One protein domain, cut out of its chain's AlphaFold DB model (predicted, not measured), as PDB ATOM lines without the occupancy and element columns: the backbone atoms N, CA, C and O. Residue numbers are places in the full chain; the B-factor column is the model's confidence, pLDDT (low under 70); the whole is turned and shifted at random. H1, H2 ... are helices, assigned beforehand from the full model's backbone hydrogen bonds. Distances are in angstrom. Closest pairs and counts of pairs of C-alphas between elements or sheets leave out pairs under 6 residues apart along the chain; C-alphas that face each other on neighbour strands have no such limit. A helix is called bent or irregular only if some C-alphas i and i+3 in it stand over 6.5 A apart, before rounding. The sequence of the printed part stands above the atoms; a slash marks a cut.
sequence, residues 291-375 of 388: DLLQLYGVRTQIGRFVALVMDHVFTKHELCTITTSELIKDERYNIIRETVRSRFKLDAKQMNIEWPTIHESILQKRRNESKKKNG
ATOM      1  N   ASP A 291      -7.344  -0.490  88.210       48.97
ATOM      2  CA  ASP A 291      -8.335  -0.923  89.187       48.97
ATOM      3  C   ASP A 291      -7.976  -0.351  90.567       48.97
ATOM      4  O   ASP A 291      -6.937  -0.677  91.156       48.97
ATOM      5  N   LEU A 292      -8.822   0.545  91.080       40.41
ATOM      6  CA  LEU A 292      -8.603   1.185  92.374       40.41
ATOM      7  C   LEU A 292      -8.667   0.163  93.516       40.41
ATOM      8  O   LEU A 292      -8.018   0.371  94.540       40.41
ATOM      9  N   LEU A 293      -9.377  -0.957  93.340       38.25
ATOM     10  CA  LEU A 293      -9.470  -2.016  94.344       38.25
ATOM     11  C   LEU A 293      -8.117  -2.717  94.547       38.25
ATOM     12  O   LEU A 293      -7.701  -2.953  95.681       38.25
ATOM     13  N   GLN A 294      -7.391  -2.971  93.454       47.44
ATOM     14  CA  GLN A 294      -6.048  -3.559  93.495       47.44
ATOM     15  C   GLN A 294      -5.031  -2.599  94.121       47.44
ATOM     16  O   GLN A 294      -4.224  -3.010  94.957       47.44
ATOM     17  N   LEU A 295      -5.113  -1.303  93.798       48.28
ATOM     18  CA  LEU A 295      -4.288  -0.273  94.439       48.28
ATOM     19  C   LEU A 295      -4.535  -0.190  95.954       48.28
ATOM     20  O   LEU A 295      -3.583  -0.083  96.730       48.28
ATOM     21  N   TYR A 296      -5.794  -0.276  96.391       53.22
ATOM     22  CA  TYR A 296      -6.143  -0.315  97.816       53.22
ATOM     23  C   TYR A 296      -5.607  -1.571  98.516       53.22
ATOM     24  O   TYR A 296      -5.123  -1.484  99.649       53.22
ATOM     25  N   GLY A 297      -5.638  -2.724  97.841       58.72
ATOM     26  CA  GLY A 297      -5.055  -3.972  98.335       58.72
ATOM     27  C   GLY A 297      -3.553  -3.845  98.589       58.72
ATOM     28  O   GLY A 297      -3.086  -4.111  99.700       58.72
ATOM     29  N   VAL A 298      -2.804  -3.337  97.607       62.16
ATOM     30  CA  VAL A 298      -1.350  -3.130  97.717       62.16
ATOM     31  C   VAL A 298      -1.009  -2.132  98.828       62.16
ATOM     32  O   VAL A 298      -0.149  -2.412  99.660       62.16
ATOM     33  N   ARG A 299      -1.727  -1.006  98.927       68.12
ATOM     34  CA  ARG A 299      -1.504  -0.013  99.998       68.12
ATOM     35  C   ARG A 299      -1.773  -0.569 101.391       68.12
ATOM     36  O   ARG A 299      -1.034  -0.272 102.328       68.12
ATOM     37  N   THR A 300      -2.782  -1.426 101.528       71.75
ATOM     38  CA  THR A 300      -3.071  -2.113 102.796       71.75
ATOM     39  C   THR A 300      -1.944  -3.078 103.175       71.75
ATOM     40  O   THR A 300      -1.562  -3.147 104.346       71.75
ATOM     41  N   GLN A 301      -1.375  -3.799 102.204       77.00
ATOM     42  CA  GLN A 301      -0.221  -4.672 102.431       77.00
ATOM     43  C   GLN A 301       1.026  -3.875 102.839       77.00
ATOM     44  O   GLN A 301       1.702  -4.267 103.792       77.00
ATOM     45  N   ILE A 302       1.290  -2.736 102.187       81.81
ATOM     46  CA  ILE A 302       2.387  -1.826 102.547       81.81
ATOM     47  C   ILE A 302       2.222  -1.341 103.990       81.81
ATOM     48  O   ILE A 302       3.147  -1.489 104.781       81.81
ATOM     49  N   GLY A 303       1.043  -0.843 104.373       82.88
ATOM     50  CA  GLY A 303       0.802  -0.350 105.734       82.88
ATOM     51  C   GLY A 303       0.986  -1.422 106.816       82.88
ATOM     52  O   GLY A 303       1.592  -1.161 107.856       82.88
ATOM     53  N   ARG A 304       0.529  -2.660 106.565       83.56
ATOM     54  CA  ARG A 304       0.754  -3.796 107.482       83.56
ATOM     55  C   ARG A 304       2.233  -4.147 107.601       83.56
ATOM     56  O   ARG A 304       2.713  -4.368 108.709       83.56
ATOM     57  N   PHE A 305       2.952  -4.182 106.481       85.94
ATOM     58  CA  PHE A 305       4.383  -4.462 106.484       85.94
ATOM     59  C   PHE A 305       5.170  -3.370 107.215       85.94
ATOM     60  O   PHE A 305       6.011  -3.684 108.048       85.94
ATOM     61  N   VAL A 306       4.839  -2.095 106.991       90.38
ATOM     62  CA  VAL A 306       5.420  -0.956 107.719       90.38
ATOM     63  C   VAL A 306       5.250  -1.122 109.227       90.38
ATOM     64  O   VAL A 306       6.210  -0.934 109.968       90.38
ATOM     65  N   ALA A 307       4.066  -1.524 109.695       87.94
ATOM     66  CA  ALA A 307       3.833  -1.758 111.119       87.94
ATOM     67  C   ALA A 307       4.721  -2.879 111.694       87.94
ATOM     68  O   ALA A 307       5.205  -2.735 112.815       87.94
ATOM     69  N   LEU A 308       4.962  -3.952 110.930       85.25
ATOM     70  CA  LEU A 308       5.863  -5.041 111.328       85.25
ATOM     71  C   LEU A 308       7.324  -4.585 111.389       85.25
ATOM     72  O   LEU A 308       8.023  -4.903 112.344       85.25
ATOM     73  N   VAL A 309       7.780  -3.816 110.397       87.38
ATOM     74  CA  VAL A 309       9.144  -3.268 110.391       87.38
ATOM     75  C   VAL A 309       9.333  -2.309 111.567       87.38
ATOM     76  O   VAL A 309      10.340  -2.385 112.258       87.38
ATOM     77  N   MET A 310       8.342  -1.463 111.855       91.31
ATOM     78  CA  MET A 310       8.354  -0.573 113.020       91.31
ATOM     79  C   MET A 310       8.510  -1.341 114.339       91.31
ATOM     80  O   MET A 310       9.308  -0.926 115.170       91.31
ATOM     81  N   ASP A 311       7.799  -2.461 114.512       87.75
ATOM     82  CA  ASP A 311       7.913  -3.317 115.705       87.75
ATOM     83  C   ASP A 311       9.273  -4.036 115.811       87.75
ATOM     84  O   ASP A 311       9.646  -4.487 116.892       87.75
ATOM     85  N   HIS A 312      10.005  -4.166 114.701       89.00
ATOM     86  CA  HIS A 312      11.338  -4.765 114.675       89.00
ATOM     87  C   HIS A 312      12.451  -3.739 114.929       89.00
ATOM     88  O   HIS A 312      13.453  -4.051 115.562       89.00
ATOM     89  N   VAL A 313      12.273  -2.520 114.419       90.31
ATOM     90  CA  VAL A 313      13.273  -1.445 114.456       90.31
ATOM     91  C   VAL A 313      13.205  -0.637 115.754       90.31
ATOM     92  O   VAL A 313      14.229  -0.159 116.245       90.31
ATOM     93  N   PHE A 314      12.006  -0.492 116.318       91.19
ATOM     94  CA  PHE A 314      11.762   0.240 117.552       91.19
ATOM     95  C   PHE A 314      11.080  -0.662 118.573       91.19
ATOM     96  O   PHE A 314      10.157  -1.418 118.268       91.19
ATOM     97  N   THR A 315      11.475  -0.521 119.830       92.56
ATOM     98  CA  THR A 315      10.732  -1.110 120.935       92.56
ATOM     99  C   THR A 315       9.381  -0.411 121.102       92.56
ATOM    100  O   THR A 315       9.203   0.771 120.795       92.56
ATOM    101  N   LYS A 316       8.402  -1.119 121.678       90.50
ATOM    102  CA  LYS A 316       7.085  -0.533 121.992       90.50
ATOM    103  C   LYS A 316       7.188   0.689 122.909       90.50
ATOM    104  O   LYS A 316       6.363   1.594 122.809       90.50
ATOM    105  N   HIS A 317       8.176   0.703 123.809       90.06
ATOM    106  CA  HIS A 317       8.407   1.830 124.706       90.06
ATOM    107  C   HIS A 317       8.866   3.065 123.928       90.06
ATOM    108  O   HIS A 317       8.238   4.112 124.066       90.06
ATOM    109  N   GLU A 318       9.865   2.918 123.052       91.31
ATOM    110  CA  GLU A 318      10.336   3.997 122.176       91.31
ATOM    111  C   GLU A 318       9.209   4.535 121.295       91.31
ATOM    112  O   GLU A 318       8.983   5.737 121.271       91.31
ATOM    113  N   LEU A 319       8.423   3.666 120.646       91.31
ATOM    114  CA  LEU A 319       7.282   4.098 119.824       91.31
ATOM    115  C   LEU A 319       6.223   4.870 120.616       91.31
ATOM    116  O   LEU A 319       5.468   5.658 120.049       91.31
ATOM    117  N   CYS A 320       6.133   4.640 121.921       91.25
ATOM    118  CA  CYS A 320       5.189   5.340 122.768       91.25
ATOM    119  C   CYS A 320       5.692   6.725 123.198       91.25
ATOM    120  O   CYS A 320       4.864   7.627 123.374       91.25
ATOM    121  N   THR A 321       6.999   6.878 123.415       90.38
ATOM    122  CA  THR A 321       7.615   8.088 123.982       90.38
ATOM    123  C   THR A 321       8.156   9.032 122.918       90.38
ATOM    124  O   THR A 321       8.001  10.240 123.071       90.38
ATOM    125  N   ILE A 322       8.701   8.504 121.820       92.00
ATOM    126  CA  ILE A 322       9.312   9.296 120.751       92.00
ATOM    127  C   ILE A 322       8.297  10.266 120.148       92.00
ATOM    128  O   ILE A 322       7.163   9.887 119.816       92.00
ATOM    129  N   THR A 323       8.663  11.537 120.021       92.56
ATOM    130  CA  THR A 323       7.845  12.534 119.322       92.56
ATOM    131  C   THR A 323       7.896  12.306 117.813       92.56
ATOM    132  O   THR A 323       8.808  11.675 117.284       92.56
ATOM    133  N   THR A 324       6.917  12.835 117.076       90.81
ATOM    134  CA  THR A 324       6.932  12.744 115.608       90.81
ATOM    135  C   THR A 324       8.180  13.402 115.009       90.81
ATOM    136  O   THR A 324       8.757  12.874 114.064       90.81
ATOM    137  N   SER A 325       8.617  14.535 115.566       91.44
ATOM    138  CA  SER A 325       9.816  15.253 115.125       91.44
ATOM    139  C   SER A 325      11.103  14.472 115.371       91.44
ATOM    140  O   SER A 325      11.983  14.488 114.516       91.44
ATOM    141  N   GLU A 326      11.215  13.787 116.511       92.31
ATOM    142  CA  GLU A 326      12.362  12.922 116.813       92.31
ATOM    143  C   GLU A 326      12.356  11.682 115.921       92.31
ATOM    144  O   GLU A 326      13.380  11.351 115.337       92.31
ATOM    145  N   LEU A 327      11.188  11.060 115.721       91.56
ATOM    146  CA  LEU A 327      11.044   9.881 114.868       91.56
ATOM    147  C   LEU A 327      11.500  10.143 113.431       91.56
ATOM    148  O   LEU A 327      12.110   9.274 112.828       91.56
ATOM    149  N   ILE A 328      11.207  11.323 112.875       90.56
ATOM    150  CA  ILE A 328      11.606  11.683 111.504       90.56
ATOM    151  C   ILE A 328      13.120  11.926 111.394       90.56
ATOM    152  O   ILE A 328      13.689  11.730 110.322       90.56
ATOM    153  N   LYS A 329      13.765  12.368 112.481       91.94
ATOM    154  CA  LYS A 329      15.211  12.632 112.532       91.94
ATOM    155  C   LYS A 329      16.037  11.394 112.885       91.94
ATOM    156  O   LYS A 329      17.231  11.390 112.618       91.94
ATOM    157  N   ASP A 330      15.420  10.374 113.479       92.81
ATOM    158  CA  ASP A 330      16.077   9.120 113.848       92.81
ATOM    159  C   ASP A 330      16.610   8.402 112.596       92.81
ATOM    160  O   ASP A 330      15.887   8.203 111.619       92.81
ATOM    161  N   GLU A 331      17.874   7.980 112.604       91.31
ATOM    162  CA  GLU A 331      18.505   7.307 111.459       91.31
ATOM    163  C   GLU A 331      17.762   6.028 111.048       91.31
ATOM    164  O   GLU A 331      17.674   5.686 109.861       91.31
ATOM    165  N   ARG A 332      17.131   5.352 112.014       92.31
ATOM    166  CA  ARG A 332      16.326   4.146 111.793       92.31
ATOM    167  C   ARG A 332      15.080   4.409 110.950       92.31
ATOM    168  O   ARG A 332      14.545   3.491 110.323       92.31
ATOM    169  N   TYR A 333      14.639   5.658 110.860       89.81
ATOM    170  CA  TYR A 333      13.560   6.072 109.974       89.81
ATOM    171  C   TYR A 333      13.902   5.820 108.494       89.81
ATOM    172  O   TYR A 333      13.067   5.337 107.723       89.81
ATOM    173  N   ASN A 334      15.165   6.037 108.108       89.44
ATOM    174  CA  ASN A 334      15.656   5.710 106.769       89.44
ATOM    175  C   ASN A 334      15.787   4.194 106.552       89.44
ATOM    176  O   ASN A 334      15.559   3.713 105.441       89.44
ATOM    177  N   ILE A 335      16.060   3.417 107.605       89.75
ATOM    178  CA  ILE A 335      16.076   1.947 107.528       89.75
ATOM    179  C   ILE A 335      14.687   1.417 107.156       89.75
ATOM    180  O   ILE A 335      14.567   0.557 106.281       89.75
ATOM    181  N   ILE A 336      13.620   1.964 107.750       90.25
ATOM    182  CA  ILE A 336      12.241   1.598 107.390       90.25
ATOM    183  C   ILE A 336      11.971   1.922 105.919       90.25
ATOM    184  O   ILE A 336      11.423   1.089 105.193       90.25
ATOM    185  N   ARG A 337      12.394   3.109 105.465       91.44
ATOM    186  CA  ARG A 337      12.256   3.550 104.072       91.44
ATOM    187  C   ARG A 337      12.865   2.547 103.095       91.44
ATOM    188  O   ARG A 337      12.168   2.075 102.195       91.44
ATOM    189  N   GLU A 338      14.131   2.192 103.286       89.12
ATOM    190  CA  GLU A 338      14.838   1.275 102.386       89.12
ATOM    191  C   GLU A 338      14.320  -0.166 102.497       89.12
ATOM    192  O   GLU A 338      14.209  -0.864 101.487       89.12
ATOM    193  N   THR A 339      13.899  -0.603 103.687       87.62
ATOM    194  CA  THR A 339      13.316  -1.940 103.888       87.62
ATOM    195  C   THR A 339      12.003  -2.096 103.117       87.62
ATOM    196  O   THR A 339      11.798  -3.098 102.427       87.62
ATOM    197  N   VAL A 340      11.117  -1.097 103.179       87.25
ATOM    198  CA  VAL A 340       9.852  -1.093 102.427       87.25
ATOM    199  C   VAL A 340      10.124  -1.034 100.926       87.25
ATOM    200  O   VAL A 340       9.557  -1.824 100.169       87.25
ATOM    201  N   ARG A 341      11.040  -0.159 100.495       90.38
ATOM    202  CA  ARG A 341      11.458  -0.051  99.093       90.38
ATOM    203  C   ARG A 341      11.949  -1.394  98.546       90.38
ATOM    204  O   ARG A 341      11.491  -1.819  97.488       90.38
ATOM    205  N   SER A 342      12.832  -2.073  99.278       84.69
ATOM    206  CA  SER A 342      13.392  -3.373  98.895       84.69
ATOM    207  C   SER A 342      12.318  -4.462  98.836       84.69
ATOM    208  O   SER A 342      12.185  -5.157  97.825       84.69
ATOM    209  N   ARG A 343      11.469  -4.566  99.870       87.00
ATOM    210  CA  ARG A 343      10.432  -5.606  99.957       87.00
ATOM    211  C   ARG A 343       9.427  -5.541  98.811       87.00
ATOM    212  O   ARG A 343       9.058  -6.588  98.276       87.00
ATOM    213  N   PHE A 344       8.986  -4.336  98.461       84.75
ATOM    214  CA  PHE A 344       7.988  -4.099  97.417       84.75
ATOM    215  C   PHE A 344       8.605  -3.787  96.048       84.75
ATOM    216  O   PHE A 344       7.868  -3.525  95.102       84.75
ATOM    217  N   LYS A 345       9.940  -3.858  95.926       85.56
ATOM    218  CA  LYS A 345      10.693  -3.581  94.693       85.56
ATOM    219  C   LYS A 345      10.317  -2.232  94.066       85.56
ATOM    220  O   LYS A 345      10.156  -2.134  92.853       85.56
ATOM    221  N   LEU A 346      10.162  -1.207  94.904       84.19
ATOM    222  CA  LEU A 346       9.785   0.133  94.460       84.19
ATOM    223  C   LEU A 346      11.003   0.840  93.858       84.19
ATOM    224  O   LEU A 346      12.057   0.950  94.495       84.19
ATOM    225  N   ASP A 347      10.858   1.346  92.636       88.50
ATOM    226  CA  ASP A 347      11.850   2.254  92.058       88.50
ATOM    227  C   ASP A 347      11.802   3.641  92.736       88.50
ATOM    228  O   ASP A 347      10.924   3.929  93.550       88.50
ATOM    229  N   ALA A 348      12.746   4.535  92.423       85.62
ATOM    230  CA  ALA A 348      12.808   5.855  93.061       85.62
ATOM    231  C   ALA A 348      11.556   6.722  92.807       85.62
ATOM    232  O   ALA A 348      11.148   7.493  93.678       85.62
ATOM    233  N   LYS A 349      10.921   6.596  91.634       83.69
ATOM    234  CA  LYS A 349       9.719   7.365  91.282       83.69
ATOM    235  C   LYS A 349       8.502   6.823  92.024       83.69
ATOM    236  O   LYS A 349       7.763   7.596  92.625       83.69
ATOM    237  N   GLN A 350       8.324   5.506  92.024       81.50
ATOM    238  CA  GLN A 350       7.284   4.802  92.767       81.50
ATOM    239  C   GLN A 350       7.430   5.035  94.268       81.50
ATOM    240  O   GLN A 350       6.440   5.295  94.943       81.50
ATOM    241  N   MET A 351       8.662   5.028  94.778       88.06
ATOM    242  CA  MET A 351       8.929   5.309  96.180       88.06
ATOM    243  C   MET A 351       8.480   6.718  96.556       88.06
ATOM    244  O   MET A 351       7.820   6.877  97.571       88.06
ATOM    245  N   ASN A 352       8.748   7.734  95.732       85.88
ATOM    246  CA  ASN A 352       8.277   9.097  96.001       85.88
ATOM    247  C   ASN A 352       6.743   9.225  95.956       85.88
ATOM    248  O   ASN A 352       6.183  10.019  96.706       85.88
ATOM    249  N   ILE A 353       6.070   8.440  95.109       84.12
ATOM    250  CA  ILE A 353       4.601   8.407  95.024       84.12
ATOM    251  C   ILE A 353       3.991   7.733  96.261       84.12
ATOM    252  O   ILE A 353       3.001   8.221  96.798       84.12
ATOM    253  N   GLU A 354       4.572   6.624  96.721       84.31
ATOM    254  CA  GLU A 354       4.035   5.845  97.844       84.31
ATOM    255  C   GLU A 354       4.536   6.327  99.215       84.31
ATOM    256  O   GLU A 354       3.933   6.002 100.241       84.31
ATOM    257  N   TRP A 355       5.596   7.142  99.263       89.88
ATOM    258  CA  TRP A 355       6.197   7.621 100.508       89.88
ATOM    259  C   TRP A 355       5.222   8.335 101.451       89.88
ATOM    260  O   TRP A 355       5.264   8.023 102.639       89.88
ATOM    261  N   PRO A 356       4.303   9.208 100.996       87.88
ATOM    262  CA  PRO A 356       3.305   9.804 101.883       87.88
ATOM    263  C   PRO A 356       2.425   8.757 102.586       87.88
ATOM    264  O   PRO A 356       2.141   8.881 103.775       87.88
ATOM    265  N   THR A 357       2.046   7.687 101.882       84.75
ATOM    266  CA  THR A 357       1.235   6.586 102.433       84.75
ATOM    267  C   THR A 357       2.029   5.753 103.442       84.75
ATOM    268  O   THR A 357       1.513   5.368 104.495       84.75
ATOM    269  N   ILE A 358       3.300   5.484 103.132       87.06
ATOM    270  CA  ILE A 358       4.233   4.792 104.031       87.06
ATOM    271  C   ILE A 358       4.451   5.628 105.296       87.06
ATOM    272  O   ILE A 358       4.328   5.106 106.402       87.06
ATOM    273  N   HIS A 359       4.697   6.929 105.138       91.81
ATOM    274  CA  HIS A 359       4.877   7.875 106.233       91.81
ATOM    275  C   HIS A 359       3.646   7.930 107.140       91.81
ATOM    276  O   HIS A 359       3.777   7.767 108.351       91.81
ATOM    277  N   GLU A 360       2.442   8.054 106.578       90.81
ATOM    278  CA  GLU A 360       1.216   8.052 107.383       90.81
ATOM    279  C   GLU A 360       1.031   6.723 108.129       90.81
ATOM    280  O   GLU A 360       0.608   6.716 109.281       90.81
ATOM    281  N   SER A 361       1.428   5.593 107.533       91.56
ATOM    282  CA  SER A 361       1.400   4.287 108.208       91.56
ATOM    283  C   SER A 361       2.372   4.223 109.397       91.56
ATOM    284  O   SER A 361       2.018   3.686 110.450       91.56
ATOM    285  N   ILE A 362       3.566   4.814 109.264       92.06
ATOM    286  CA  ILE A 362       4.547   4.958 110.354       92.06
ATOM    287  C   ILE A 362       3.954   5.802 111.491       92.06
ATOM    288  O   ILE A 362       3.933   5.371 112.649       92.06
ATOM    289  N   LEU A 363       3.404   6.976 111.163       93.38
ATOM    290  CA  LEU A 363       2.783   7.866 112.146       93.38
ATOM    291  C   LEU A 363       1.589   7.204 112.835       93.38
ATOM    292  O   LEU A 363       1.440   7.300 114.055       93.38
ATOM    293  N   GLN A 364       0.757   6.491 112.081       92.31
ATOM    294  CA  GLN A 364      -0.400   5.790 112.617       92.31
ATOM    295  C   GLN A 364       0.014   4.679 113.587       92.31
ATOM    296  O   GLN A 364      -0.594   4.539 114.650       92.31
ATOM    297  N   LYS A 365       1.076   3.925 113.282       92.38
ATOM    298  CA  LYS A 365       1.635   2.921 114.198       92.38
ATOM    299  C   LYS A 365       2.132   3.562 115.497       92.38
ATOM    300  O   LYS A 365       1.740   3.100 116.568       92.38
ATOM    301  N   ARG A 366       2.882   4.668 115.419       93.44
ATOM    302  CA  ARG A 366       3.323   5.456 116.588       93.44
ATOM    303  C   ARG A 366       2.134   5.920 117.435       93.44
ATOM    304  O   ARG A 366       2.100   5.695 118.644       93.44
ATOM    305  N   ARG A 367       1.110   6.521 116.810       92.25
ATOM    306  CA  ARG A 367      -0.120   6.959 117.503       92.25
ATOM    307  C   ARG A 367      -0.824   5.791 118.196       92.25
ATOM    308  O   ARG A 367      -1.306   5.957 119.313       92.25
ATOM    309  N   ASN A 368      -0.888   4.624 117.557       90.62
ATOM    310  CA  ASN A 368      -1.539   3.443 118.120       90.62
ATOM    311  C   ASN A 368      -0.806   2.906 119.355       90.62
ATOM    312  O   ASN A 368      -1.467   2.583 120.339       90.62
ATOM    313  N   GLU A 369       0.527   2.839 119.343       91.44
ATOM    314  CA  GLU A 369       1.288   2.420 120.529       91.44
ATOM    315  C   GLU A 369       1.175   3.450 121.666       91.44
ATOM    316  O   GLU A 369       0.940   3.076 122.815       91.44
ATOM    317  N   SER A 370       1.191   4.746 121.342       87.25
ATOM    318  CA  SER A 370       0.983   5.816 122.328       87.25
ATOM    319  C   SER A 370      -0.417   5.760 122.974       87.25
ATOM    320  O   SER A 370      -0.560   5.872 124.193       87.25
ATOM    321  N   LYS A 371      -1.467   5.469 122.188       88.75
ATOM    322  CA  LYS A 371      -2.838   5.271 122.696       88.75
ATOM    323  C   LYS A 371      -2.974   4.051 123.610       88.75
ATOM    324  O   LYS A 371      -3.699   4.127 124.597       88.75
ATOM    325  N   LYS A 372      -2.289   2.940 123.316       84.75
ATOM    326  CA  LYS A 372      -2.343   1.723 124.149       84.75
ATOM    327  C   LYS A 372      -1.802   1.957 125.561       84.75
ATOM    328  O   LYS A 372      -2.360   1.410 126.506       84.75
ATOM    329  N   LYS A 373      -0.773   2.797 125.725       75.56
ATOM    330  CA  LYS A 373      -0.265   3.179 127.055       75.56
ATOM    331  C   LYS A 373      -1.303   3.978 127.848       75.56
ATOM    332  O   LYS A 373      -1.542   3.666 129.009       75.56
ATOM    333  N   ASN A 374      -1.965   4.941 127.205       63.44
ATOM    334  CA  ASN A 374      -2.944   5.814 127.864       63.44
ATOM    335  C   ASN A 374      -4.294   5.124 128.139       63.44
ATOM    336  O   ASN A 374      -5.001   5.496 129.072       63.44
ATOM    337  N   GLY A 375      -4.653   4.102 127.356       55.97
ATOM    338  CA  GLY A 375      -5.843   3.282 127.605       55.97
ATOM    339  C   GLY A 375      -5.730   2.405 128.858       55.97
ATOM    340  O   GLY A 375      -6.740   2.144 129.505       55.97
TER     341      GLY A 375
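This is residues 291 to 375 of the 388 residues of the protein "Hypothetical protein" of Rotaria sp. Silwood1 (UniProt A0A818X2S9). Two long helices, kinked H5 and H1, cross as an X, while H4 packs slantwise on H1 and short H2 packs on the last part of H5. Residues 291 to 297 stick out. The printed part has 85 residues with five named helices, H1 to H5 in order, and no named strand: all helix, compact, radius of gyration of the C-alphas 13.1 A, spans 40 by 27 by 19 A.

H5, residues 348 to 375, is 39.3 A long, ends at C-alpha 375 (-5.843, 3.282, 127.605), and is irregular: C-alphas 353 and 356 are 7.1 A apart, with a kink of 47 degrees near residue 355. H1, residues 292 to 313, begins at C-alpha 292 (-8.603, 1.185, 92.374) and measures 31.2 A. H4, residues 331 to 343, measures 19.1 A; H2 is residues 316 to 321, 8.9 A, and H3 residues 324 to 329, 8.8 A.

H5, with residues 357 to 365 alone, touches H1 at a steep tilt of 58 degrees, the same way; the closest C-alphas, Gly 303 and Ser 361, are 5.3 A apart. With residues 366 to 373 alone it touches H2, about perpendicular at 87 degrees, closest C-alphas Cys 320 and Ser 370, 4.3 A. H1 touches H4 at a steep tilt of 43 degrees, opposite ways, closest C-alphas Val 309 and Ile 336, 6.5 A. H3 is close to H5 but not clearly touching, closest C-alphas Thr 324 and Leu 363, 7.3 A. Every O i to N i+4 pair is within hydrogen-bond range in H1, H2 and H3, but 8 of 9 in H4 and 22 of 24 in H5.

The farthest C-alphas, Lys 349 and Gly 375, are 39.7 A apart. The printed part has no cut, and its four links are tight. The pLDDT is under 70 at residues 291 to 299 and 374 to 375.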